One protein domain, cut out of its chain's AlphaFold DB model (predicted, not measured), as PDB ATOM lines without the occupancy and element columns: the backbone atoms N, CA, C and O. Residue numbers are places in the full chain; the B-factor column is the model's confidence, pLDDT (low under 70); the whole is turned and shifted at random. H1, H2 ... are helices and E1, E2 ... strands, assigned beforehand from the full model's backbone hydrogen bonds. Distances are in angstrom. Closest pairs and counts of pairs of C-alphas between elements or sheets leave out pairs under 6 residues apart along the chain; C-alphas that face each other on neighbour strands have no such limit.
ATOM      1  N   LEU A   8     -16.989 -27.744  20.537       91.19
ATOM      2  CA  LEU A   8     -16.692 -27.315  21.903       91.19
ATOM      3  C   LEU A   8     -16.464 -28.471  22.887       91.19
ATOM      4  O   LEU A   8     -15.895 -28.220  23.945       91.19
ATOM      5  N   LEU A   9     -16.877 -29.707  22.575       93.12
ATOM      6  CA  LEU A   9     -16.541 -30.886  23.383       93.12
ATOM      7  C   LEU A   9     -15.066 -31.290  23.224       93.12
ATOM      8  O   LEU A   9     -14.495 -31.896  24.130       93.12
ATOM      9  N   GLY A  10     -14.432 -30.927  22.103       94.50
ATOM     10  CA  GLY A  10     -12.999 -31.132  21.888       94.50
ATOM     11  C   GLY A  10     -12.561 -32.593  21.834       94.50
ATOM     12  O   GLY A  10     -11.421 -32.892  22.185       94.50
ATOM     13  N   ARG A  11     -13.462 -33.516  21.471       95.00
ATOM     14  CA  ARG A  11     -13.181 -34.960  21.473       95.00
ATOM     15  C   ARG A  11     -12.091 -35.289  20.449       95.00
ATOM     16  O   ARG A  11     -12.221 -34.920  19.284       95.00
ATOM     17  N   GLY A  12     -11.041 -35.986  20.872       96.19
ATOM     18  CA  GLY A  12      -9.993 -36.539  20.009       96.19
ATOM     19  C   GLY A  12     -10.317 -37.948  19.502       96.19
ATOM     20  O   GLY A  12     -11.443 -38.433  19.654       96.19
ATOM     21  N   VAL A  13      -9.314 -38.626  18.948       96.25
ATOM     22  CA  VAL A  13      -9.411 -40.022  18.500       96.25
ATOM     23  C   VAL A  13      -8.129 -40.798  18.799       96.25
ATOM     24  O   VAL A  13      -7.033 -40.271  18.658       96.25
ATOM     25  N   LEU A  14      -8.281 -42.052  19.205       95.62
ATOM     26  CA  LEU A  14      -7.228 -43.030  19.436       95.62
ATOM     27  C   LEU A  14      -7.178 -44.002  18.250       95.62
ATOM     28  O   LEU A  14      -8.200 -44.605  17.918       95.62
ATOM     29  N   VAL A  15      -6.005 -44.179  17.644       95.31
ATOM     30  CA  VAL A  15      -5.771 -45.075  16.498       95.31
ATOM     31  C   VAL A  15      -4.621 -46.048  16.776       95.31
ATOM     32  O   VAL A  15      -3.756 -45.777  17.611       95.31
ATOM     33  N   GLU A  16      -4.622 -47.185  16.076       92.50
ATOM     34  CA  GLU A  16      -3.479 -48.108  16.039       92.50
ATOM     35  C   GLU A  16      -2.294 -47.483  15.288       92.50
ATOM     36  O   GLU A  16      -2.465 -46.569  14.473       92.50
ATOM     37  N   ALA A  17      -1.099 -48.021  15.534       87.69
ATOM     38  CA  ALA A  17       0.113 -47.654  14.810       87.69
ATOM     39  C   ALA A  17      -0.098 -47.713  13.286       87.69
ATOM     40  O   ALA A  17      -0.597 -48.710  12.757       87.69
ATOM     41  N   ASP A  18       0.289 -46.644  12.587       84.50
ATOM     42  CA  ASP A  18       0.209 -46.515  11.123       84.50
ATOM     43  C   ASP A  18      -1.211 -46.654  10.509       84.50
ATOM     44  O   ASP A  18      -1.361 -46.764   9.287       84.50
ATOM     45  N   ALA A  19      -2.275 -46.619  11.322       89.00
ATOM     46  CA  ALA A  19      -3.653 -46.657  10.838       89.00
ATOM     47  C   ALA A  19      -4.094 -45.314  10.224       89.00
ATOM     48  O   ALA A  19      -3.620 -44.235  10.584       89.00
ATOM     49  N   SER A  20      -5.054 -45.356   9.292       88.38
ATOM     50  CA  SER A  20      -5.608 -44.136   8.695       88.38
ATOM     51  C   SER A  20      -6.439 -43.346   9.709       88.38
ATOM     52  O   SER A  20      -7.401 -43.877  10.265       88.38
ATOM     53  N   VAL A  21      -6.131 -42.060   9.881       92.25
ATOM     54  CA  VAL A  21      -6.893 -41.158  10.757       92.25
ATOM     55  C   VAL A  21      -8.306 -40.925  10.197       92.25
ATOM     56  O   VAL A  21      -8.441 -40.552   9.026       92.25
ATOM     57  N   PRO A  22      -9.379 -41.096  10.996       91.56
ATOM     58  CA  PRO A  22     -10.735 -40.825  10.532       91.56
ATOM     59  C   PRO A  22     -10.953 -39.345  10.174       91.56
ATOM     60  O   PRO A  22     -10.427 -38.443  10.824       91.56
ATOM     61  N   GLY A  23     -11.797 -39.091   9.168       88.69
ATOM     62  CA  GLY A  23     -11.978 -37.769   8.543       88.69
ATOM     63  C   GLY A  23     -12.119 -36.551   9.480       88.69
ATOM     64  O   GLY A  23     -11.462 -35.544   9.213       88.69
ATOM     65  N   PRO A  24     -12.910 -36.597  10.577       89.62
ATOM     66  CA  PRO A  24     -13.059 -35.461  11.492       89.62
ATOM     67  C   PRO A  24     -11.761 -34.996  12.169       89.62
ATOM     68  O   PRO A  24     -11.708 -33.864  12.635       89.62
ATOM     69  N   TRP A  25     -10.728 -35.844  12.208       94.25
ATOM     70  CA  TRP A  25      -9.455 -35.580  12.887       94.25
ATOM     71  C   TRP A  25      -8.250 -35.549  11.944       94.25
ATOM     72  O   TRP A  25      -7.123 -35.515  12.423       94.25
ATOM     73  N   HIS A  26      -8.450 -35.555  10.622       92.25
ATOM     74  CA  HIS A  26      -7.341 -35.634   9.658       92.25
ATOM     75  C   HIS A  26      -6.300 -34.506   9.806       92.25
ATOM     76  O   HIS A  26      -5.114 -34.750   9.612       92.25
ATOM     77  N   ASP A  27      -6.750 -33.307  10.187       91.50
ATOM     78  CA  ASP A  27      -5.905 -32.131  10.431       91.50
ATOM     79  C   ASP A  27      -5.500 -31.972  11.910       91.50
ATOM     80  O   ASP A  27      -4.812 -31.015  12.273       91.50
ATOM     81  N   ALA A  28      -5.956 -32.865  12.794       94.25
ATOM     82  CA  ALA A  28      -5.684 -32.751  14.220       94.25
ATOM     83  C   ALA A  28      -4.226 -33.149  14.533       94.25
ATOM     84  O   ALA A  28      -3.679 -34.062  13.910       94.25
ATOM     85  N   PRO A  29      -3.569 -32.503  15.515       96.31
ATOM     86  CA  PRO A  29      -2.202 -32.850  15.883       96.31
ATOM     87  C   PRO A  29      -2.093 -34.296  16.384       96.31
ATOM     88  O   PRO A  29      -2.914 -34.736  17.188       96.31
ATOM     89  N   VAL A  30      -1.037 -34.999  15.969       96.50
ATOM     90  CA  VAL A  30      -0.752 -36.373  16.409       96.50
ATOM     91  C   VAL A  30       0.172 -36.370  17.629       96.50
ATOM     92  O   VAL A  30       1.167 -35.636  17.664       96.50
ATOM     93  N   VAL A  31      -0.152 -37.202  18.618       97.06
ATOM     94  CA  VAL A  31       0.703 -37.562  19.752       97.06
ATOM     95  C   VAL A  31       0.906 -39.074  19.722       97.06
ATOM     96  O   VAL A  31      -0.052 -39.833  19.844       97.06
ATOM     97  N   VAL A  32       2.153 -39.503  19.537       95.94
ATOM     98  CA  VAL A  32       2.525 -40.923  19.511       95.94
ATOM     99  C   VAL A  32       2.828 -41.383  20.929       95.94
ATOM    100  O   VAL A  32       3.579 -40.714  21.634       95.94
ATOM    101  N   ILE A  33       2.258 -42.515  21.335       95.12
ATOM    102  CA  ILE A  33       2.537 -43.177  22.611       95.12
ATOM    103  C   ILE A  33       3.259 -44.488  22.305       95.12
ATOM    104  O   ILE A  33       2.644 -45.441  21.830       95.12
ATOM    105  N   ASP A  34       4.567 -44.513  22.545       93.50
ATOM    106  CA  ASP A  34       5.452 -45.659  22.338       93.50
ATOM    107  C   ASP A  34       6.241 -46.000  23.620       93.50
ATOM    108  O   ASP A  34       6.067 -45.365  24.663       93.50
ATOM    109  N   ASP A  35       7.115 -47.011  23.559       91.19
ATOM    110  CA  ASP A  35       7.941 -47.421  24.704       91.19
ATOM    111  C   ASP A  35       8.868 -46.297  25.210       91.19
ATOM    112  O   ASP A  35       9.180 -46.245  26.401       91.19
ATOM    113  N   ALA A  36       9.290 -45.372  24.338       92.44
ATOM    114  CA  ALA A  36      10.120 -44.237  24.735       92.44
ATOM    115  C   ALA A  36       9.310 -43.219  25.552       92.44
ATOM    116  O   ALA A  36       9.782 -42.742  26.582       92.44
ATOM    117  N   VAL A  37       8.064 -42.944  25.150       92.81
ATOM    118  CA  VAL A  37       7.134 -42.123  25.940       92.81
ATOM    119  C   VAL A  37       6.788 -42.788  27.270       92.81
ATOM    120  O   VAL A  37       6.656 -42.097  28.274       92.81
ATOM    121  N   LEU A  38       6.667 -44.115  27.323       88.75
ATOM    122  CA  LEU A  38       6.451 -44.812  28.594       88.75
ATOM    123  C   LEU A  38       7.640 -44.673  29.555       88.75
ATOM    124  O   LEU A  38       7.426 -44.574  30.764       88.75
ATOM    125  N   ALA A  39       8.868 -44.636  29.034       88.44
ATOM    126  CA  ALA A  39      10.065 -44.393  29.834       88.44
ATOM    127  C   ALA A  39      10.182 -42.925  30.292       88.44
ATOM    128  O   ALA A  39      10.574 -42.671  31.430       88.44
ATOM    129  N   GLU A  40       9.810 -41.964  29.437       91.19
ATOM    130  CA  GLU A  40       9.898 -40.519  29.701       91.19
ATOM    131  C   GLU A  40       8.584 -39.782  29.337       91.19
ATOM    132  O   GLU A  40       8.498 -39.074  28.327       91.19
ATOM    133  N   PRO A  41       7.527 -39.905  30.163       91.38
ATOM    134  CA  PRO A  41       6.166 -39.504  29.785       91.38
ATOM    135  C   PRO A  41       5.883 -38.002  29.864       91.38
ATOM    136  O   PRO A  41       4.870 -37.551  29.329       91.38
ATOM    137  N   ALA A  42       6.743 -37.219  30.523       90.75
ATOM    138  CA  ALA A  42       6.453 -35.836  30.901       90.75
ATOM    139  C   ALA A  42       6.007 -34.963  29.712       90.75
ATOM    140  O   ALA A  42       4.952 -34.335  29.773       90.75
ATOM    141  N   ALA A  43       6.747 -34.977  28.597       93.06
ATOM    142  CA  ALA A  43       6.430 -34.149  27.430       93.06
ATOM    143  C   ALA A  43       5.096 -34.532  26.761       93.06
ATOM    144  O   ALA A  43       4.326 -33.659  26.349       93.06
ATOM    145  N   ALA A  44       4.801 -35.834  26.667       94.94
ATOM    146  CA  ALA A  44       3.539 -36.320  26.115       94.94
ATOM    147  C   ALA A  44       2.366 -35.973  27.040       94.94
ATOM    148  O   ALA A  44       1.352 -35.462  26.572       94.94
ATOM    149  N   VAL A  45       2.525 -36.180  28.353       94.12
ATOM    150  CA  VAL A  45       1.525 -35.817  29.368       94.12
ATOM    151  C   VAL A  45       1.218 -34.325  29.321       94.12
ATOM    152  O   VAL A  45       0.043 -33.972  29.272       94.12
ATOM    153  N   THR A  46       2.226 -33.451  29.261       92.75
ATOM    154  CA  THR A  46       2.018 -31.999  29.129       92.75
ATOM    155  C   THR A  46       1.178 -31.668  27.900       92.75
ATOM    156  O   THR A  46       0.151 -31.006  28.023       92.75
ATOM    157  N   ARG A  47       1.549 -32.187  26.724       95.31
ATOM    158  CA  ARG A  47       0.835 -31.899  25.472       95.31
ATOM    159  C   ARG A  47      -0.601 -32.426  25.470       95.31
ATOM    160  O   ARG A  47      -1.508 -31.745  24.991       95.31
ATOM    161  N   LEU A  48      -0.817 -33.636  25.984       96.12
ATOM    162  CA  LEU A  48      -2.155 -34.214  26.096       96.12
ATOM    163  C   LEU A  48      -3.013 -33.443  27.109       96.12
ATOM    164  O   LEU A  48      -4.192 -33.210  26.856       96.12
ATOM    165  N   HIS A  49      -2.426 -33.022  28.234       94.19
ATOM    166  CA  HIS A  49      -3.104 -32.228  29.260       94.19
ATOM    167  C   HIS A  49      -3.517 -30.862  28.718       94.19
ATOM    168  O   HIS A  49      -4.680 -30.496  28.840       94.19
ATOM    169  N   GLU A  50      -2.612 -30.150  28.042       94.06
ATOM    170  CA  GLU A  50      -2.912 -28.875  27.380       94.06
ATOM    171  C   GLU A  50      -4.077 -29.009  26.395       94.06
ATOM    172  O   GLU A  50      -5.014 -28.210  26.428       94.06
ATOM    173  N   ALA A  51      -4.064 -30.047  25.554       95.12
ATOM    174  CA  ALA A  51      -5.143 -30.300  24.609       95.12
ATOM    175  C   ALA A  51      -6.467 -30.647  25.306       95.12
ATOM    176  O   ALA A  51      -7.517 -30.135  24.912       95.12
ATOM    177  N   TRP A  52      -6.430 -31.460  26.366       95.06
ATOM    178  CA  TRP A  52      -7.608 -31.807  27.162       95.06
ATOM    179  C   TRP A  52      -8.213 -30.574  27.846       95.06
ATOM    180  O   TRP A  52      -9.417 -30.328  27.726       95.06
ATOM    181  N   THR A  53      -7.387 -29.743  28.489       93.00
ATOM    182  CA  THR A  53      -7.807 -28.496  29.141       93.00
ATOM    183  C   THR A  53      -8.345 -27.480  28.135       93.00
ATOM    184  O   THR A  53      -9.408 -26.897  28.356       93.00
ATOM    185  N   ALA A  54      -7.660 -27.302  27.002       93.19
ATOM    186  CA  ALA A  54      -8.072 -26.393  25.934       93.19
ATOM    187  C   ALA A  54      -9.219 -26.944  25.072       93.19
ATOM    188  O   ALA A  54      -9.695 -26.243  24.178       93.19
ATOM    189  N   ARG A  55      -9.654 -28.191  25.310       93.69
ATOM    190  CA  ARG A  55     -10.646 -28.910  24.493       93.69
ATOM    191  C   ARG A  55     -10.283 -28.882  23.004       93.69
ATOM    192  O   ARG A  55     -11.133 -28.692  22.139       93.69
ATOM    193  N   SER A  56      -8.996 -29.045  22.719       94.38
ATOM    194  CA  SER A  56      -8.464 -29.130  21.365       94.38
ATOM    195  C   SER A  56      -8.394 -30.599  20.950       94.38
ATOM    196  O   SER A  56      -7.729 -31.382  21.631       94.38
ATOM    197  N   PRO A  57      -9.068 -31.004  19.860       94.75
ATOM    198  CA  PRO A  57      -9.033 -32.386  19.412       94.75
ATOM    199  C   PRO A  57      -7.618 -32.766  18.968       94.75
ATOM    200  O   PRO A  57      -6.910 -31.973  18.346       94.75
ATOM    201  N   LEU A  58      -7.227 -34.003  19.259       96.25
ATOM    202  CA  LEU A  58      -5.956 -34.587  18.845       96.25
ATOM    203  C   LEU A  58      -6.139 -36.029  18.377       96.25
ATOM    204  O   LEU A  58      -7.175 -36.651  18.636       96.25
ATOM    205  N   VAL A  59      -5.118 -36.545  17.702       97.12
ATOM    206  CA  VAL A  59      -4.970 -37.966  17.396       97.12
ATOM    207  C   VAL A  59      -3.960 -38.551  18.375       97.12
ATOM    208  O   VAL A  59      -2.818 -38.094  18.424       97.12
ATOM    209  N   VAL A  60      -4.359 -39.561  19.140       96.88
ATOM    210  CA  VAL A  60      -3.423 -40.402  19.885       96.88
ATOM    211  C   VAL A  60      -3.113 -41.625  19.036       96.88
ATOM    212  O   VAL A  60      -4.003 -42.421  18.746       96.88
ATOM    213  N   GLU A  61      -1.858 -41.781  18.635       95.94
ATOM    214  CA  GLU A  61      -1.387 -42.985  17.954       95.94
ATOM    215  C   GLU A  61      -0.742 -43.915  18.984       95.94
ATOM    216  O   GLU A  61       0.290 -43.583  19.572       95.94
ATOM    217  N   LEU A  62      -1.360 -45.069  19.230       93.69
ATOM    218  CA  LEU A  62      -0.907 -46.019  20.242       93.69
ATOM    219  C   LEU A  62      -0.011 -47.083  19.594       93.69
ATOM    220  O   LEU A  62      -0.469 -47.864  18.766       93.69
ATOM    221  N   ARG A  63       1.271 -47.115  19.974       93.94
ATOM    222  CA  ARG A  63       2.286 -48.063  19.465       93.94
ATOM    223  C   ARG A  63       2.732 -49.087  20.509       93.94
ATOM    224  O   ARG A  63       3.766 -49.731  20.360       93.94
ATOM    225  N   VAL A  64       1.958 -49.213  21.575       90.00
ATOM    226  CA  VAL A  64       2.217 -50.047  22.752       90.00
ATOM    227  C   VAL A  64       0.990 -50.893  23.045       90.00
ATOM    228  O   VAL A  64      -0.122 -50.527  22.663       90.00
ATOM    229  N   ASP A  65       1.181 -52.016  23.740       85.06
ATOM    230  CA  ASP A  65       0.069 -52.883  24.128       85.06
ATOM    231  C   ASP A  65      -0.923 -52.109  25.022       85.06
ATOM    232  O   ASP A  65      -0.570 -51.706  26.133       85.06
ATOM    233  N   PRO A  66      -2.185 -51.926  24.599       80.19
ATOM    234  CA  PRO A  66      -3.190 -51.249  25.409       80.19
ATOM    235  C   PRO A  66      -3.456 -51.940  26.750       80.19
ATOM    236  O   PRO A  66      -3.860 -51.287  27.714       80.19
ATOM    237  N   ALA A  67      -3.245 -53.259  26.835       78.00
ATOM    238  CA  ALA A  67      -3.393 -53.998  28.084       78.00
ATOM    239  C   ALA A  67      -2.363 -53.558  29.137       78.00
ATOM    240  O   ALA A  67      -2.662 -53.626  30.333       78.00
ATOM    241  N   ALA A  68      -1.213 -53.024  28.709       71.75
ATOM    242  CA  ALA A  68      -0.194 -52.476  29.597       71.75
ATOM    243  C   ALA A  68      -0.666 -51.227  30.363       71.75
ATOM    244  O   ALA A  68      -0.015 -50.848  31.327       71.75
ATOM    245  N   PHE A  69      -1.805 -50.619  29.996       71.88
ATOM    246  CA  PHE A  69      -2.336 -49.394  30.614       71.88
ATOM    247  C   PHE A  69      -3.422 -49.615  31.681       71.88
ATOM    248  O   PHE A  69      -4.045 -48.666  32.159       71.88
ATOM    249  N   ARG A  70      -3.708 -50.864  32.061       74.12
ATOM    250  CA  ARG A  70      -4.942 -51.172  32.797       74.12
ATOM    251  C   ARG A  70      -4.857 -50.916  34.304       74.12
ATOM    252  O   ARG A  70      -5.775 -50.327  34.883       74.12
ATOM    253  N   GLU A  71      -3.778 -51.349  34.945       79.94
ATOM    254  CA  GLU A  71      -3.649 -51.325  36.405       79.94
ATOM    255  C   GLU A  71      -2.771 -50.158  36.874       79.94
ATOM    256  O   GLU A  71      -1.716 -49.923  36.293       79.94
ATOM    257  N   PRO A  72      -3.195 -49.395  37.899       83.62
ATOM    258  CA  PRO A  72      -2.369 -48.329  38.454       83.62
ATOM    259  C   PRO A  72      -1.115 -48.917  39.111       83.62
ATOM    260  O   PRO A  72      -1.256 -49.745  40.015       83.62
ATOM    261  N   PRO A  73       0.095 -48.482  38.731       86.75
ATOM    262  CA  PRO A  73       1.316 -49.007  39.315       86.75
ATOM    263  C   PRO A  73       1.484 -48.558  40.768       86.75
ATOM    264  O   PRO A  73       1.025 -47.482  41.182       86.75
ATOM    265  N   SER A  74       2.190 -49.399  41.514       90.12
ATOM    266  CA  SER A  74       2.746 -49.095  42.827       90.12
ATOM    267  C   SER A  74       4.148 -48.515  42.668       90.12
ATOM    268  O   SER A  74       4.941 -49.008  41.866       90.12
ATOM    269  N   PHE A  75       4.457 -47.487  43.450       90.12
ATOM    270  CA  PHE A  75       5.764 -46.844  43.493       90.12
ATOM    271  C   PHE A  75       6.400 -47.144  44.845       90.12
ATOM    272  O   PHE A  75       5.981 -46.601  45.865       90.12
ATOM    273  N   ASP A  76       7.387 -48.038  44.843       89.62
ATOM    274  CA  ASP A  76       8.168 -48.383  46.030       89.62
ATOM    275  C   ASP A  76       9.344 -47.407  46.155       89.62
ATOM    276  O   ASP A  76      10.444 -47.632  45.646       89.62
ATOM    277  N   VAL A  77       9.053 -46.238  46.721       92.94
ATOM    278  CA  VAL A  77      10.014 -45.155  46.914       92.94
ATOM    279  C   VAL A  77       9.709 -44.441  48.220       92.94
ATOM    280  O   VAL A  77       8.555 -44.149  48.529       92.94
ATOM    281  N   GLU A  78      10.757 -44.134  48.975       94.56
ATOM    282  CA  GLU A  78      10.637 -43.295  50.162       94.56
ATOM    283  C   GLU A  78      10.156 -41.886  49.776       94.56
ATOM    284  O   GLU A  78      10.792 -41.251  48.927       94.56
ATOM    285  N   PRO A  79       9.082 -41.358  50.394       96.56
ATOM    286  CA  PRO A  79       8.564 -40.037  50.051       96.56
ATOM    287  C   PRO A  79       9.592 -38.896  50.102       96.56
ATOM    288  O   PRO A  79       9.523 -38.006  49.259       96.56
ATOM    289  N   TRP A  80      10.573 -38.916  51.016       95.56
ATOM    290  CA  TRP A  80      11.626 -37.882  51.081       95.56
ATOM    291  C   TRP A  80      12.560 -37.852  49.856       95.56
ATOM    292  O   TRP A  80      13.339 -36.920  49.701       95.56
ATOM    293  N   ARG A  81      12.489 -38.846  48.961       95.62
ATOM    294  CA  ARG A  81      13.218 -38.848  47.678       95.62
ATOM    295  C   ARG A  81      12.475 -38.125  46.558       95.62
ATOM    296  O   ARG A  81      12.994 -38.045  45.445       95.62
ATOM    297  N   LEU A  82      11.249 -37.673  46.810       93.81
ATOM    298  CA  LEU A  82      10.380 -37.081  45.803       93.81
ATOM    299  C   LEU A  82      10.316 -35.563  45.950       93.81
ATOM    300  O   LEU A  82      10.162 -35.029  47.046       93.81
ATOM    301  N   ASP A  83      10.357 -34.878  44.810       91.94
ATOM    302  CA  ASP A  83      10.011 -33.462  44.727       91.94
ATOM    303  C   ASP A  83       8.504 -33.262  45.000       91.94
ATOM    304  O   ASP A  83       7.698 -34.123  44.624       91.94
ATOM    305  N   PRO A  84       8.074 -32.131  45.592       91.94
ATOM    306  CA  PRO A  84       6.659 -31.828  45.782       91.94
ATOM    307  C   PRO A  84       5.822 -31.900  44.507       91.94
ATOM    308  O   PRO A  84       4.626 -32.150  44.602       91.94
ATOM    309  N   GLY A  85       6.425 -31.670  43.339       91.31
ATOM    310  CA  GLY A  85       5.828 -31.768  42.012       91.31
ATOM    311  C   GLY A  85       5.819 -33.173  41.403       91.31
ATOM    312  O   GLY A  85       5.292 -33.321  40.304       91.31
ATOM    313  N   ALA A  86       6.364 -34.196  42.073       89.62
ATOM    314  CA  ALA A  86       6.470 -35.552  41.534       89.62
ATOM    315  C   ALA A  86       5.104 -36.155  41.166       89.62
ATOM    316  O   ALA A  86       4.090 -35.919  41.831       89.62
ATOM    317  N   GLU A  87       5.081 -36.973  40.108       85.56
ATOM    318  CA  GLU A  87       3.841 -37.525  39.561       85.56
ATOM    319  C   GLU A  87       3.944 -39.035  39.286       85.56
ATOM    320  O   GLU A  87       4.904 -39.487  38.660       85.56
ATOM    321  N   PRO A  88       2.930 -39.838  39.667       81.25
ATOM    322  CA  PRO A  88       2.701 -41.172  39.142       81.25
ATOM    323  C   PRO A  88       2.201 -41.050  37.694       81.25
ATOM    324  O   PRO A  88       1.013 -41.214  37.404       81.25
ATOM    325  N   TRP A  89       3.120 -40.726  36.783       85.00
ATOM    326  CA  TRP A  89       2.833 -40.346  35.396       85.00
ATOM    327  C   TRP A  89       1.912 -41.317  34.659       85.00
ATOM    328  O   TRP A  89       1.116 -40.889  33.829       85.00
ATOM    329  N   PHE A  90       1.974 -42.608  34.986       84.50
ATOM    330  CA  PHE A  90       1.144 -43.639  34.371       84.50
ATOM    331  C   PHE A  90      -0.362 -43.376  34.522       84.50
ATOM    332  O   PHE A  90      -1.104 -43.498  33.548       84.50
ATOM    333  N   ASP A  91      -0.827 -42.977  35.713       85.69
ATOM    334  CA  ASP A  91      -2.255 -42.706  35.935       85.69
ATOM    335  C   ASP A  91      -2.727 -41.508  35.114       85.69
ATOM    336  O   ASP A  91      -3.818 -41.536  34.541       85.69
ATOM    337  N   ARG A  92      -1.883 -40.475  35.019       90.81
ATOM    338  CA  ARG A  92      -2.160 -39.295  34.199       90.81
ATOM    339  C   ARG A  92      -2.146 -39.624  32.717       90.81
ATOM    340  O   ARG A  92      -3.069 -39.232  32.014       90.81
ATOM    341  N   LEU A  93      -1.138 -40.354  32.248       92.31
ATOM    342  CA  LEU A  93      -1.011 -40.719  30.843       92.31
ATOM    343  C   LEU A  93      -2.202 -41.570  30.395       92.31
ATOM    344  O   LEU A  93      -2.846 -41.228  29.409       92.31
ATOM    345  N   HIS A  94      -2.565 -42.609  31.153       91.38
ATOM    346  CA  HIS A  94      -3.766 -43.396  30.869       91.38
ATOM    347  C   HIS A  94      -5.031 -42.524  30.903       91.38
ATOM    348  O   HIS A  94      -5.858 -42.581  29.999       91.38
ATOM    349  N   PHE A  95      -5.206 -41.660  31.898       92.88
ATOM    350  CA  PHE A  95      -6.358 -40.757  31.892       92.88
ATOM    351  C   PHE A  95      -6.413 -39.899  30.617       92.88
ATOM    352  O   PHE A  95      -7.426 -39.887  29.924       92.88
ATOM    353  N   LEU A  96      -5.321 -39.233  30.259       94.44
ATOM    354  CA  LEU A  96      -5.282 -38.292  29.143       94.44
ATOM    355  C   LEU A  96      -5.407 -38.958  27.765       94.44
ATOM    356  O   LEU A  96      -5.953 -38.347  26.850       94.44
ATOM    357  N   VAL A  97      -4.945 -40.203  27.622       94.31
ATOM    358  CA  VAL A  97      -5.067 -40.966  26.371       94.31
ATOM    359  C   VAL A  97      -6.513 -41.354  26.078       94.31
ATOM    360  O   VAL A  97      -6.889 -41.341  24.914       94.31
ATOM    361  N   TRP A  98      -7.316 -41.697  27.093       93.25
ATOM    362  CA  TRP A  98      -8.661 -42.257  26.887       93.25
ATOM    363  C   TRP A  98      -9.811 -41.306  27.235       93.25
ATOM    364  O   TRP A  98     -10.901 -41.443  26.677       93.25
ATOM    365  N   ASN A  99      -9.628 -40.371  28.172       94.75
ATOM    366  CA  ASN A  99     -10.763 -39.709  28.820       94.75
ATOM    367  C   ASN A  99     -11.590 -38.825  27.874       94.75
ATOM    368  O   ASN A  99     -12.804 -38.743  28.047       94.75
ATOM    369  N   ASN A 100     -10.966 -38.208  26.863       96.06
ATOM    370  CA  ASN A 100     -11.658 -37.363  25.882       96.06
ATOM    371  C   ASN A 100     -11.391 -37.760  24.421       96.06
ATOM    372  O   ASN A 100     -11.317 -36.897  23.546       96.06
ATOM    373  N   THR A 101     -11.242 -39.055  24.140       95.06
ATOM    374  CA  THR A 101     -10.972 -39.577  22.789       95.06
ATOM    375  C   THR A 101     -11.932 -40.698  22.397       95.06
ATOM    376  O   THR A 101     -12.236 -41.571  23.210       95.06
ATOM    377  N   TYR A 102     -12.358 -40.727  21.136       95.31
ATOM    378  CA  TYR A 102     -12.977 -41.918  20.548       95.31
ATOM    379  C   TYR A 102     -11.949 -43.030  20.368       95.31
ATOM    380  O   TYR A 102     -10.809 -42.760  20.009       95.31
ATOM    381  N   ASP A 103     -12.358 -44.279  20.543       94.12
ATOM    382  CA  ASP A 103     -11.538 -45.443  20.224       94.12
ATOM    383  C   ASP A 103     -11.835 -45.900  18.789       94.12
ATOM    384  O   ASP A 103     -12.958 -46.314  18.497       94.12
ATOM    385  N   ALA A 104     -10.855 -45.773  17.892       94.38
ATOM    386  CA  ALA A 104     -10.959 -46.108  16.468       94.38
ATOM    387  C   ALA A 104     -10.068 -47.296  16.069       94.38
ATOM    388  O   ALA A 104      -9.718 -47.449  14.901       94.38
ATOM    389  N   ARG A 105      -9.661 -48.120  17.040       91.00
ATOM    390  CA  ARG A 105      -8.785 -49.279  16.803       91.00
ATOM    391  C   ARG A 105      -9.531 -50.500  16.248       91.00
ATOM    392  O   ARG A 105      -8.903 -51.427  15.749       91.00
ATOM    393  N   GLY A 106     -10.861 -50.515  16.353       86.38
ATOM    394  CA  GLY A 106     -11.734 -51.528  15.752       86.38
ATOM    395  C   GLY A 106     -12.458 -51.022  14.501       86.38
ATOM    396  O   GLY A 106     -12.235 -49.903  14.048       86.38
ATOM    397  N   ASP A 107     -13.376 -51.835  13.976       84.06
ATOM    398  CA  ASP A 107     -14.177 -51.488  12.787       84.06
ATOM    399  C   ASP A 107     -15.183 -50.343  13.038       84.06
ATOM    400  O   ASP A 107     -15.663 -49.710  12.096       84.06
ATOM    401  N   GLU A 108     -15.509 -50.067  14.306       88.31
ATOM    402  CA  GLU A 108     -16.446 -49.024  14.731       88.31
ATOM    403  C   GLU A 108     -15.778 -48.016  15.673       88.31
ATOM    404  O   GLU A 108     -14.920 -48.367  16.482       88.31
ATOM    405  N   LEU A 109     -16.218 -46.754  15.601       91.06
ATOM    406  CA  LEU A 109     -15.816 -45.707  16.541       91.06
ATOM    407  C   LEU A 109     -16.558 -45.887  17.869       91.06
ATOM    408  O   LEU A 109     -17.784 -45.776  17.908       91.06
ATOM    409  N   VAL A 110     -15.826 -46.088  18.966       93.62
ATOM    410  CA  VAL A 110     -16.421 -46.293  20.296       93.62
ATOM    411  C   VAL A 110     -16.187 -45.083  21.198       93.62
ATOM    412  O   VAL A 110     -15.051 -44.725  21.508       93.62
ATOM    413  N   TRP A 111     -17.273 -44.473  21.683       94.81
ATOM    414  CA  TRP A 111     -17.238 -43.505  22.784       94.81
ATOM    415  C   TRP A 111     -17.487 -44.221  24.114       94.81
ATOM    416  O   TRP A 111     -18.630 -44.491  24.492       94.81
ATOM    417  N   TRP A 112     -16.415 -44.558  24.835       95.00
ATOM    418  CA  TRP A 112     -16.506 -45.392  26.040       95.00
ATOM    419  C   TRP A 112     -17.360 -44.782  27.155       95.00
ATOM    420  O   TRP A 112     -18.053 -45.518  27.860       95.00
ATOM    421  N   TRP A 113     -17.365 -43.454  27.301       96.31
ATOM    422  CA  TRP A 113     -18.244 -42.784  28.261       96.31
ATOM    423  C   TRP A 113     -19.718 -42.882  27.875       96.31
ATOM    424  O   TRP A 113     -20.542 -43.119  28.755       96.31
ATOM    425  N   GLY A 114     -20.045 -42.814  26.580       95.62
ATOM    426  CA  GLY A 114     -21.394 -43.079  26.072       95.62
ATOM    427  C   GLY A 114     -21.860 -44.495  26.401       95.62
ATOM    428  O   GLY A 114     -22.932 -44.682  26.969       95.62
ATOM    429  N   VAL A 115     -21.003 -45.493  26.159       95.69
ATOM    430  CA  VAL A 115     -21.292 -46.898  26.500       95.69
ATOM    431  C   VAL A 115     -21.520 -47.078  28.005       95.69
ATOM    432  O   VAL A 115     -22.437 -47.789  28.413       95.69
ATOM    433  N   LYS A 116     -20.691 -46.455  28.853       96.69
ATOM    434  CA  LYS A 116     -20.851 -46.520  30.314       96.69
ATOM    435  C   LYS A 116     -22.131 -45.819  30.781       96.69
ATOM    436  O   LYS A 116     -22.840 -46.389  31.606       96.69
ATOM    437  N   ALA A 117     -22.438 -44.642  30.240       96.75
ATOM    438  CA  ALA A 117     -23.647 -43.891  30.567       96.75
ATOM    439  C   ALA A 117     -24.904 -44.691  30.209       96.75
ATOM    440  O   ALA A 117     -25.743 -44.900  31.077       96.75
ATOM    441  N   GLN A 118     -24.971 -45.248  28.996       95.75
ATOM    442  CA  GLN A 118     -26.110 -46.046  28.540       95.75
ATOM    443  C   GLN A 118     -26.296 -47.344  29.347       95.75
ATOM    444  O   GLN A 118     -27.411 -47.835  29.519       95.75
ATOM    445  N   ARG A 119     -25.206 -47.929  29.862       96.38
ATOM    446  CA  ARG A 119     -25.284 -49.083  30.777       96.38
ATOM    447  C   ARG A 119     -25.847 -48.707  32.145       96.38
ATOM    448  O   ARG A 119     -26.531 -49.532  32.743       96.38
ATOM    449  N   ALA A 120     -25.519 -47.518  32.646       94.81
ATOM    450  CA  ALA A 120     -26.037 -47.014  33.915       94.81
ATOM    451  C   ALA A 120     -27.503 -46.565  33.786       94.81
ATOM    452  O   ALA A 120     -28.312 -46.864  34.659       94.81
ATOM    453  N   ASP A 121     -27.845 -45.913  32.675       95.19
ATOM    454  CA  ASP A 121     -29.198 -45.492  32.319       95.19
ATOM    455  C   ASP A 121     -29.417 -45.644  30.797       95.19
ATOM    456  O   ASP A 121     -28.877 -44.856  30.016       95.19
ATOM    457  N   PRO A 122     -30.235 -46.619  30.350       94.94
ATOM    458  CA  PRO A 122     -30.493 -46.868  28.929       94.94
ATOM    459  C   PRO A 122     -31.098 -45.695  28.145       94.94
ATOM    460  O   PRO A 122     -31.104 -45.747  26.915       94.94
ATOM    461  N   SER A 123     -31.630 -44.670  28.822       94.56
ATOM    462  CA  SER A 123     -32.172 -43.464  28.184       94.56
ATOM    463  C   SER A 123     -31.095 -42.463  27.746       94.56
ATOM    464  O   SER A 123     -31.364 -41.600  26.905       94.56
ATOM    465  N   LEU A 124     -29.871 -42.590  28.270       94.31
ATOM    466  CA  LEU A 124     -28.741 -41.722  27.951       94.31
ATOM    467  C   LEU A 124     -27.987 -42.265  26.735       94.31
ATOM    468  O   LEU A 124     -27.082 -43.092  26.853       94.31
ATOM    469  N   VAL A 125     -28.373 -41.788  25.555       94.00
ATOM    470  CA  VAL A 125     -27.761 -42.142  24.274       94.00
ATOM    471  C   VAL A 125     -26.974 -40.931  23.779       94.00
ATOM    472  O   VAL A 125     -27.559 -39.894  23.459       94.00
ATOM    473  N   ASP A 126     -25.642 -41.057  23.758       94.00
ATOM    474  CA  ASP A 126     -24.742 -39.967  23.363       94.00
ATOM    475  C   ASP A 126     -25.043 -39.482  21.937       94.00
ATOM    476  O   ASP A 126     -25.067 -40.273  20.996       94.00
ATOM    477  N   GLY A 127     -25.266 -38.178  21.793       90.88
ATOM    478  CA  GLY A 127     -25.556 -37.507  20.526       90.88
ATOM    479  C   GLY A 127     -26.999 -37.609  20.033       90.88
ATOM    480  O   GLY A 127     -27.350 -36.881  19.105       90.88
ATOM    481  N   ASP A 128     -27.831 -38.431  20.676       91.62
ATOM    482  CA  ASP A 128     -29.260 -38.555  20.364       91.62
ATOM    483  C   ASP A 128     -30.129 -37.879  21.433       91.62
ATOM    484  O   ASP A 128     -30.978 -37.049  21.108       91.62
ATOM    485  N   THR A 129     -29.924 -38.221  22.711       93.12
ATOM    486  CA  THR A 129     -30.711 -37.674  23.832       93.12
ATOM    487  C   THR A 129     -29.913 -36.712  24.704       93.12
ATOM    488  O   THR A 129     -30.477 -35.747  25.214       93.12
ATOM    489  N   VAL A 130     -28.607 -36.944  24.853       95.31
ATOM    490  CA  VAL A 130     -27.681 -36.133  25.660       95.31
ATOM    491  C   VAL A 130     -26.280 -36.164  25.051       95.31
ATOM    492  O   VAL A 130     -25.955 -37.062  24.283       95.31
ATOM    493  N   TRP A 131     -25.408 -35.239  25.439       96.38
ATOM    494  CA  TRP A 131     -23.963 -35.367  25.237       96.38
ATOM    495  C   TRP A 131     -23.286 -35.871  26.505       96.38
ATOM    496  O   TRP A 131     -23.501 -35.326  27.584       96.38
ATOM    497  N   ILE A 132     -22.415 -36.868  26.384       96.56
ATOM    498  CA  ILE A 132     -21.566 -37.330  27.485       96.56
ATOM    499  C   ILE A 132     -20.174 -36.703  27.342       96.56
ATOM    500  O   ILE A 132     -19.420 -37.058  26.439       96.56
ATOM    501  N   ASP A 133     -19.822 -35.746  28.194       96.00
ATOM    502  CA  ASP A 133     -18.577 -34.974  28.095       96.00
ATOM    503  C   ASP A 133     -17.411 -35.649  28.830       96.00
ATOM    504  O   ASP A 133     -17.528 -35.968  30.011       96.00
ATOM    505  N   GLY A 134     -16.279 -35.829  28.139       95.50
ATOM    506  CA  GLY A 134     -15.018 -36.343  28.693       95.50
ATOM    507  C   GLY A 134     -13.989 -35.250  29.010       95.50
ATOM    508  O   GLY A 134     -12.868 -35.543  29.421       95.50
ATOM    509  N   GLY A 135     -14.320 -33.978  28.781       94.25
ATOM    510  CA  GLY A 135     -13.442 -32.851  29.084       94.25
ATOM    511  C   GLY A 135     -13.476 -32.410  30.556       94.25
ATOM    512  O   GLY A 135     -14.208 -32.975  31.370       94.25
ATOM    513  N   PRO A 136     -12.718 -31.356  30.913       93.50
ATOM    514  CA  PRO A 136     -12.794 -30.738  32.236       93.50
ATOM    515  C   PRO A 136     -14.205 -30.207  32.507       93.50
ATOM    516  O   PRO A 136     -14.719 -29.402  31.718       93.50
ATOM    517  N   ARG A 137     -14.839 -30.629  33.606       92.94
ATOM    518  CA  ARG A 137     -16.241 -30.291  33.891       92.94
ATOM    519  C   ARG A 137     -16.463 -28.778  33.921       92.94
ATOM    520  O   ARG A 137     -15.760 -28.044  34.605       92.94
ATOM    521  N   ARG A 138     -17.483 -28.310  33.200       92.56
ATOM    522  CA  ARG A 138     -17.895 -26.898  33.112       92.56
ATOM    523  C   ARG A 138     -19.404 -26.792  32.850       92.56
ATOM    524  O   ARG A 138     -19.985 -27.783  32.409       92.56
ATOM    525  N   PRO A 139     -20.049 -25.641  33.111       92.44
ATOM    526  CA  PRO A 139     -21.428 -25.423  32.677       92.44
ATOM    527  C   PRO A 139     -21.524 -25.289  31.148       92.44
ATOM    528  O   PRO A 139     -20.582 -24.814  30.511       92.44
ATOM    529  N   TRP A 140     -22.675 -25.662  30.583       92.50
ATOM    530  CA  TRP A 140     -22.928 -25.674  29.136       92.50
ATOM    531  C   TRP A 140     -24.229 -24.958  28.791       92.50
ATOM    532  O   TRP A 140     -25.270 -25.285  29.358       92.50
ATOM    533  N   SER A 141     -24.188 -23.990  27.872       91.69
ATOM    534  CA  SER A 141     -25.412 -23.401  27.323       91.69
ATOM    535  C   SER A 141     -26.037 -24.320  26.269       91.69
ATOM    536  O   SER A 141     -25.356 -25.157  25.681       91.69
ATOM    537  N   THR A 142     -27.328 -24.136  25.991       87.38
ATOM    538  CA  THR A 142     -28.031 -24.884  24.934       87.38
ATOM    539  C   THR A 142     -27.431 -24.650  23.549       87.38
ATOM    540  O   THR A 142     -27.480 -25.538  22.699       87.38
ATOM    541  N   ASP A 143     -26.854 -23.470  23.316       89.56
ATOM    542  CA  ASP A 143     -26.210 -23.127  22.047       89.56
ATOM    543  C   ASP A 143     -24.873 -23.862  21.890       89.56
ATOM    544  O   ASP A 143     -24.563 -24.348  20.800       89.56
ATOM    545  N   ASP A 144     -24.115 -24.026  22.983       90.06
ATOM    546  CA  ASP A 144     -22.836 -24.748  22.973       90.06
ATOM    547  C   ASP A 144     -22.995 -26.217  22.549       90.06
ATOM    548  O   ASP A 144     -22.057 -26.838  22.042       90.06
ATOM    549  N   THR A 145     -24.179 -26.784  22.783       90.88
ATOM    550  CA  THR A 145     -24.437 -28.226  22.742       90.88
ATOM    551  C   THR A 145     -25.423 -28.640  21.654       90.88
ATOM    552  O   THR A 145     -25.886 -29.783  21.633       90.88
ATOM    553  N   ALA A 146     -25.744 -27.726  20.733       90.00
ATOM    554  CA  ALA A 146     -26.740 -27.933  19.681       90.00
ATOM    555  C   ALA A 146     -28.115 -28.384  20.225       90.00
ATOM    556  O   ALA A 146     -28.807 -29.191  19.606       90.00
ATOM    557  N   GLY A 147     -28.510 -27.853  21.387       91.00
ATOM    558  CA  GLY A 147     -29.816 -28.074  22.008       91.00
ATOM    559  C   GLY A 147     -29.936 -29.323  22.885       91.00
ATOM    560  O   GLY A 147     -31.001 -29.525  23.464       91.00
ATOM    561  N   LEU A 148     -28.883 -30.140  23.012       93.94
ATOM    562  CA  LEU A 148     -28.878 -31.307  23.901       93.94
ATOM    563  C   LEU A 148     -28.252 -30.984  25.262       93.94
ATOM    564  O   LEU A 148     -27.311 -30.199  25.368       93.94
ATOM    565  N   GLU A 149     -28.750 -31.621  26.312       95.25
ATOM    566  CA  GLU A 149     -28.175 -31.528  27.655       95.25
ATOM    567  C   GLU A 149     -26.835 -32.277  27.752       95.25
ATOM    568  O   GLU A 149     -26.554 -33.166  26.948       95.25
ATOM    569  N   VAL A 150     -25.997 -31.930  28.737       95.75
ATOM    570  CA  VAL A 150     -24.661 -32.531  28.910       95.75
ATOM    571  C   VAL A 150     -24.548 -33.261  30.237       95.75
ATOM    572  O   VAL A 150     -24.783 -32.688  31.297       95.75
ATOM    573  N   VAL A 151     -24.083 -34.501  30.197       96.44
ATOM    574  CA  VAL A 151     -23.720 -35.308  31.362       96.44
ATOM    575  C   VAL A 151     -22.196 -35.400  31.434       96.44
ATOM    576  O   VAL A 151     -21.541 -35.766  30.460       96.44
ATOM    577  N   SER A 152     -21.612 -35.073  32.587       95.50
ATOM    578  CA  SER A 152     -20.160 -35.186  32.797       95.50
ATOM    579  C   SER A 152     -19.737 -36.646  32.980       95.50
ATOM    580  O   SER A 152     -20.413 -37.391  33.702       95.50
ATOM    581  N   TYR A 153     -18.580 -37.033  32.425       95.12
ATOM    582  CA  TYR A 153     -17.951 -38.335  32.673       95.12
ATOM    583  C   TYR A 153     -17.791 -38.638  34.168       95.12
ATOM    584  O   TYR A 153     -17.892 -39.791  34.576       95.12
ATOM    585  N   GLU A 154     -17.606 -37.608  34.995       94.12
ATOM    586  CA  GLU A 154     -17.448 -37.742  36.445       94.12
ATOM    587  C   GLU A 154     -18.707 -38.318  37.104       94.12
ATOM    588  O   GLU A 154     -18.612 -39.196  37.960       94.12
ATOM    589  N   SER A 155     -19.890 -37.874  36.666       93.69
ATOM    590  CA  SER A 155     -21.179 -38.372  37.169       93.69
ATOM    591  C   SER A 155     -21.462 -39.803  36.687       93.69
ATOM    592  O   SER A 155     -21.980 -40.632  37.437       93.69
ATOM    593  N   VAL A 156     -21.043 -40.122  35.455       95.25
ATOM    594  CA  VAL A 156     -21.120 -41.477  34.888       95.25
ATOM    595  C   VAL A 156     -20.216 -42.426  35.666       95.25
ATOM    596  O   VAL A 156     -20.632 -43.521  36.035       95.25
ATOM    597  N   GLU A 157     -18.989 -42.003  35.953       91.81
ATOM    598  CA  GLU A 157     -18.027 -42.772  36.736       91.81
ATOM    599  C   GLU A 157     -18.468 -42.957  38.191       91.81
ATOM    600  O   GLU A 157     -18.264 -44.029  38.758       91.81
ATOM    601  N   ALA A 158     -19.137 -41.959  38.776       89.75
ATOM    602  CA  ALA A 158     -19.763 -42.068  40.092       89.75
ATOM    603  C   ALA A 158     -20.960 -43.045  40.127       89.75
ATOM    604  O   ALA A 158     -21.484 -43.330  41.204       89.75
ATOM    605  N   GLY A 159     -21.400 -43.559  38.971       90.94
ATOM    606  CA  GLY A 159     -22.521 -44.495  38.860       90.94
ATOM    607  C   GLY A 159     -23.897 -43.841  38.988       90.94
ATOM    608  O   GLY A 159     -24.890 -44.546  39.133       90.94
ATOM    609  N   SER A 160     -23.965 -42.509  38.931       90.69
ATOM    610  CA  SER A 160     -25.208 -41.740  38.983       90.69
ATOM    611  C   SER A 160     -25.152 -40.618  37.942       90.69
ATOM    612  O   SER A 160     -24.980 -39.457  38.323       90.69
ATOM    613  N   PRO A 161     -25.256 -40.949  36.637       93.88
ATOM    614  CA  PRO A 161     -25.204 -39.961  35.567       93.88
ATOM    615  C   PRO A 161     -26.219 -38.841  35.812       93.88
ATOM    616  O   PRO A 161     -27.412 -39.101  35.967       93.88
ATOM    617  N   ALA A 162     -25.742 -37.602  35.866       92.75
ATOM    618  CA  ALA A 162     -26.573 -36.437  36.134       92.75
ATOM    619  C   ALA A 162     -26.356 -35.383  35.052       92.75
ATOM    620  O   ALA A 162     -25.224 -35.093  34.654       92.75
ATOM    621  N   VAL A 163     -27.459 -34.799  34.583       92.94
ATOM    622  CA  VAL A 163     -27.409 -33.664  33.666       92.94
ATOM    623  C   VAL A 163     -26.784 -32.471  34.382       92.94
ATOM    624  O   VAL A 163     -27.172 -32.106  35.492       92.94
ATOM    625  N   SER A 164     -25.806 -31.862  33.723       91.50
ATOM    626  CA  SER A 164     -25.137 -30.656  34.188       91.50
ATOM    627  C   SER A 164     -26.092 -29.471  34.049       91.50
ATOM    628  O   SER A 164     -26.599 -29.236  32.949       91.50
ATOM    629  N   PRO A 165     -26.314 -28.686  35.115       92.81
ATOM    630  CA  PRO A 165     -27.039 -27.430  35.009       92.81
ATOM    631  C   PRO A 165     -26.404 -26.493  33.975       92.81
ATOM    632  O   PRO A 165     -25.183 -26.484  33.775       92.81
TER     633      PRO A 165
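AT A GLANCE: This is residues 8 to 165 of the 937 residues of the protein "DNA helicase" of Acidimicrobiia bacterium (UniProt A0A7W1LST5). Two lobes sit side by side: the larger is a parallel four-stranded sheet with helices H2 and H4 packed over one face, the smaller a parallel two-stranded sheet, E5 and E6, with H5 packed on it through residues 112 to 118, mostly on E5, and the short H6, which follows E6 directly, packed on H5. The link of residues 17 to 29 loops out on the side of the large sheet away from H2 and H4, and residues 76 to 86 stick out as a free arm. The printed part has 158 residues with six named helices and six named strands, in the order E1 E2 H1 H2 E3 H3 H4 E4 H5 E5 E6 H6; the large sheet runs E2 E3 E1 E4. The class is mixed, helices and strands, with under half of the residues in named elements; the whole is compact, with a radius of gyration of the C-alphas of 16.7 A and spans of 50 by 38 by 27 A.

HOW THE PARTS SIT: In the large sheet, E2 (residues 30 to 33) pairs with E3 (59 to 62), N 31 to O 59 at 2.8 A; E3 with E1 (12 to 16), N 60 to O 13 at 2.8 A; and E1 with E4 (101 to 103), N 14 to O 102 at 2.7 A. H2 (42 to 53) and H4 (89 to 98) lie on the same face, at heights over the sheet of 10.4 A and 11.7 A. They touch, closest at the C-alphas of Val 45 and Leu 93, 5.7 A, at a steep tilt of 42 degrees, the same way. E2, H1 (35 to 39), H2 and E3 form a strand-helix-strand unit, two parallel neighbour strands joined through helices, with a right-handed crossover. E3, H3 (66 to 69), H4 and E4 form a split one, with E1 between its strands, also right-handed. H5 (112 to 120) only just grazes the large sheet. It touches H6 (153 to 157), closest at the C-alphas of Ala 117 and Val 156, 5.6 A. E5 (130 to 133) and E6 (149 to 152) are parallel, N 131 to O 149 at 2.8 A. Every O i to N i+4 pair is within hydrogen-bond range in H1, H2, H4, H5 and H6; H3 is too short for one.

IN THESE COORDINATES: E1 begins at C-alpha 12 (-9.993, -36.539, 20.009) and is 13.9 A long. H2 measures 16.1 A, H4 14.4 A and H5 12.5 A. H6 ends at C-alpha 157 (-18.027, -42.772, 36.736).

THE WHOLE: The C-alphas of Glu 78 and Gly 147 are the two farthest apart, 51.6 A. The links E1 to E2, H3 to H4 and E5 to E6 are long. The printed part has no cut, and no printed residue is under 70 in pLDDT.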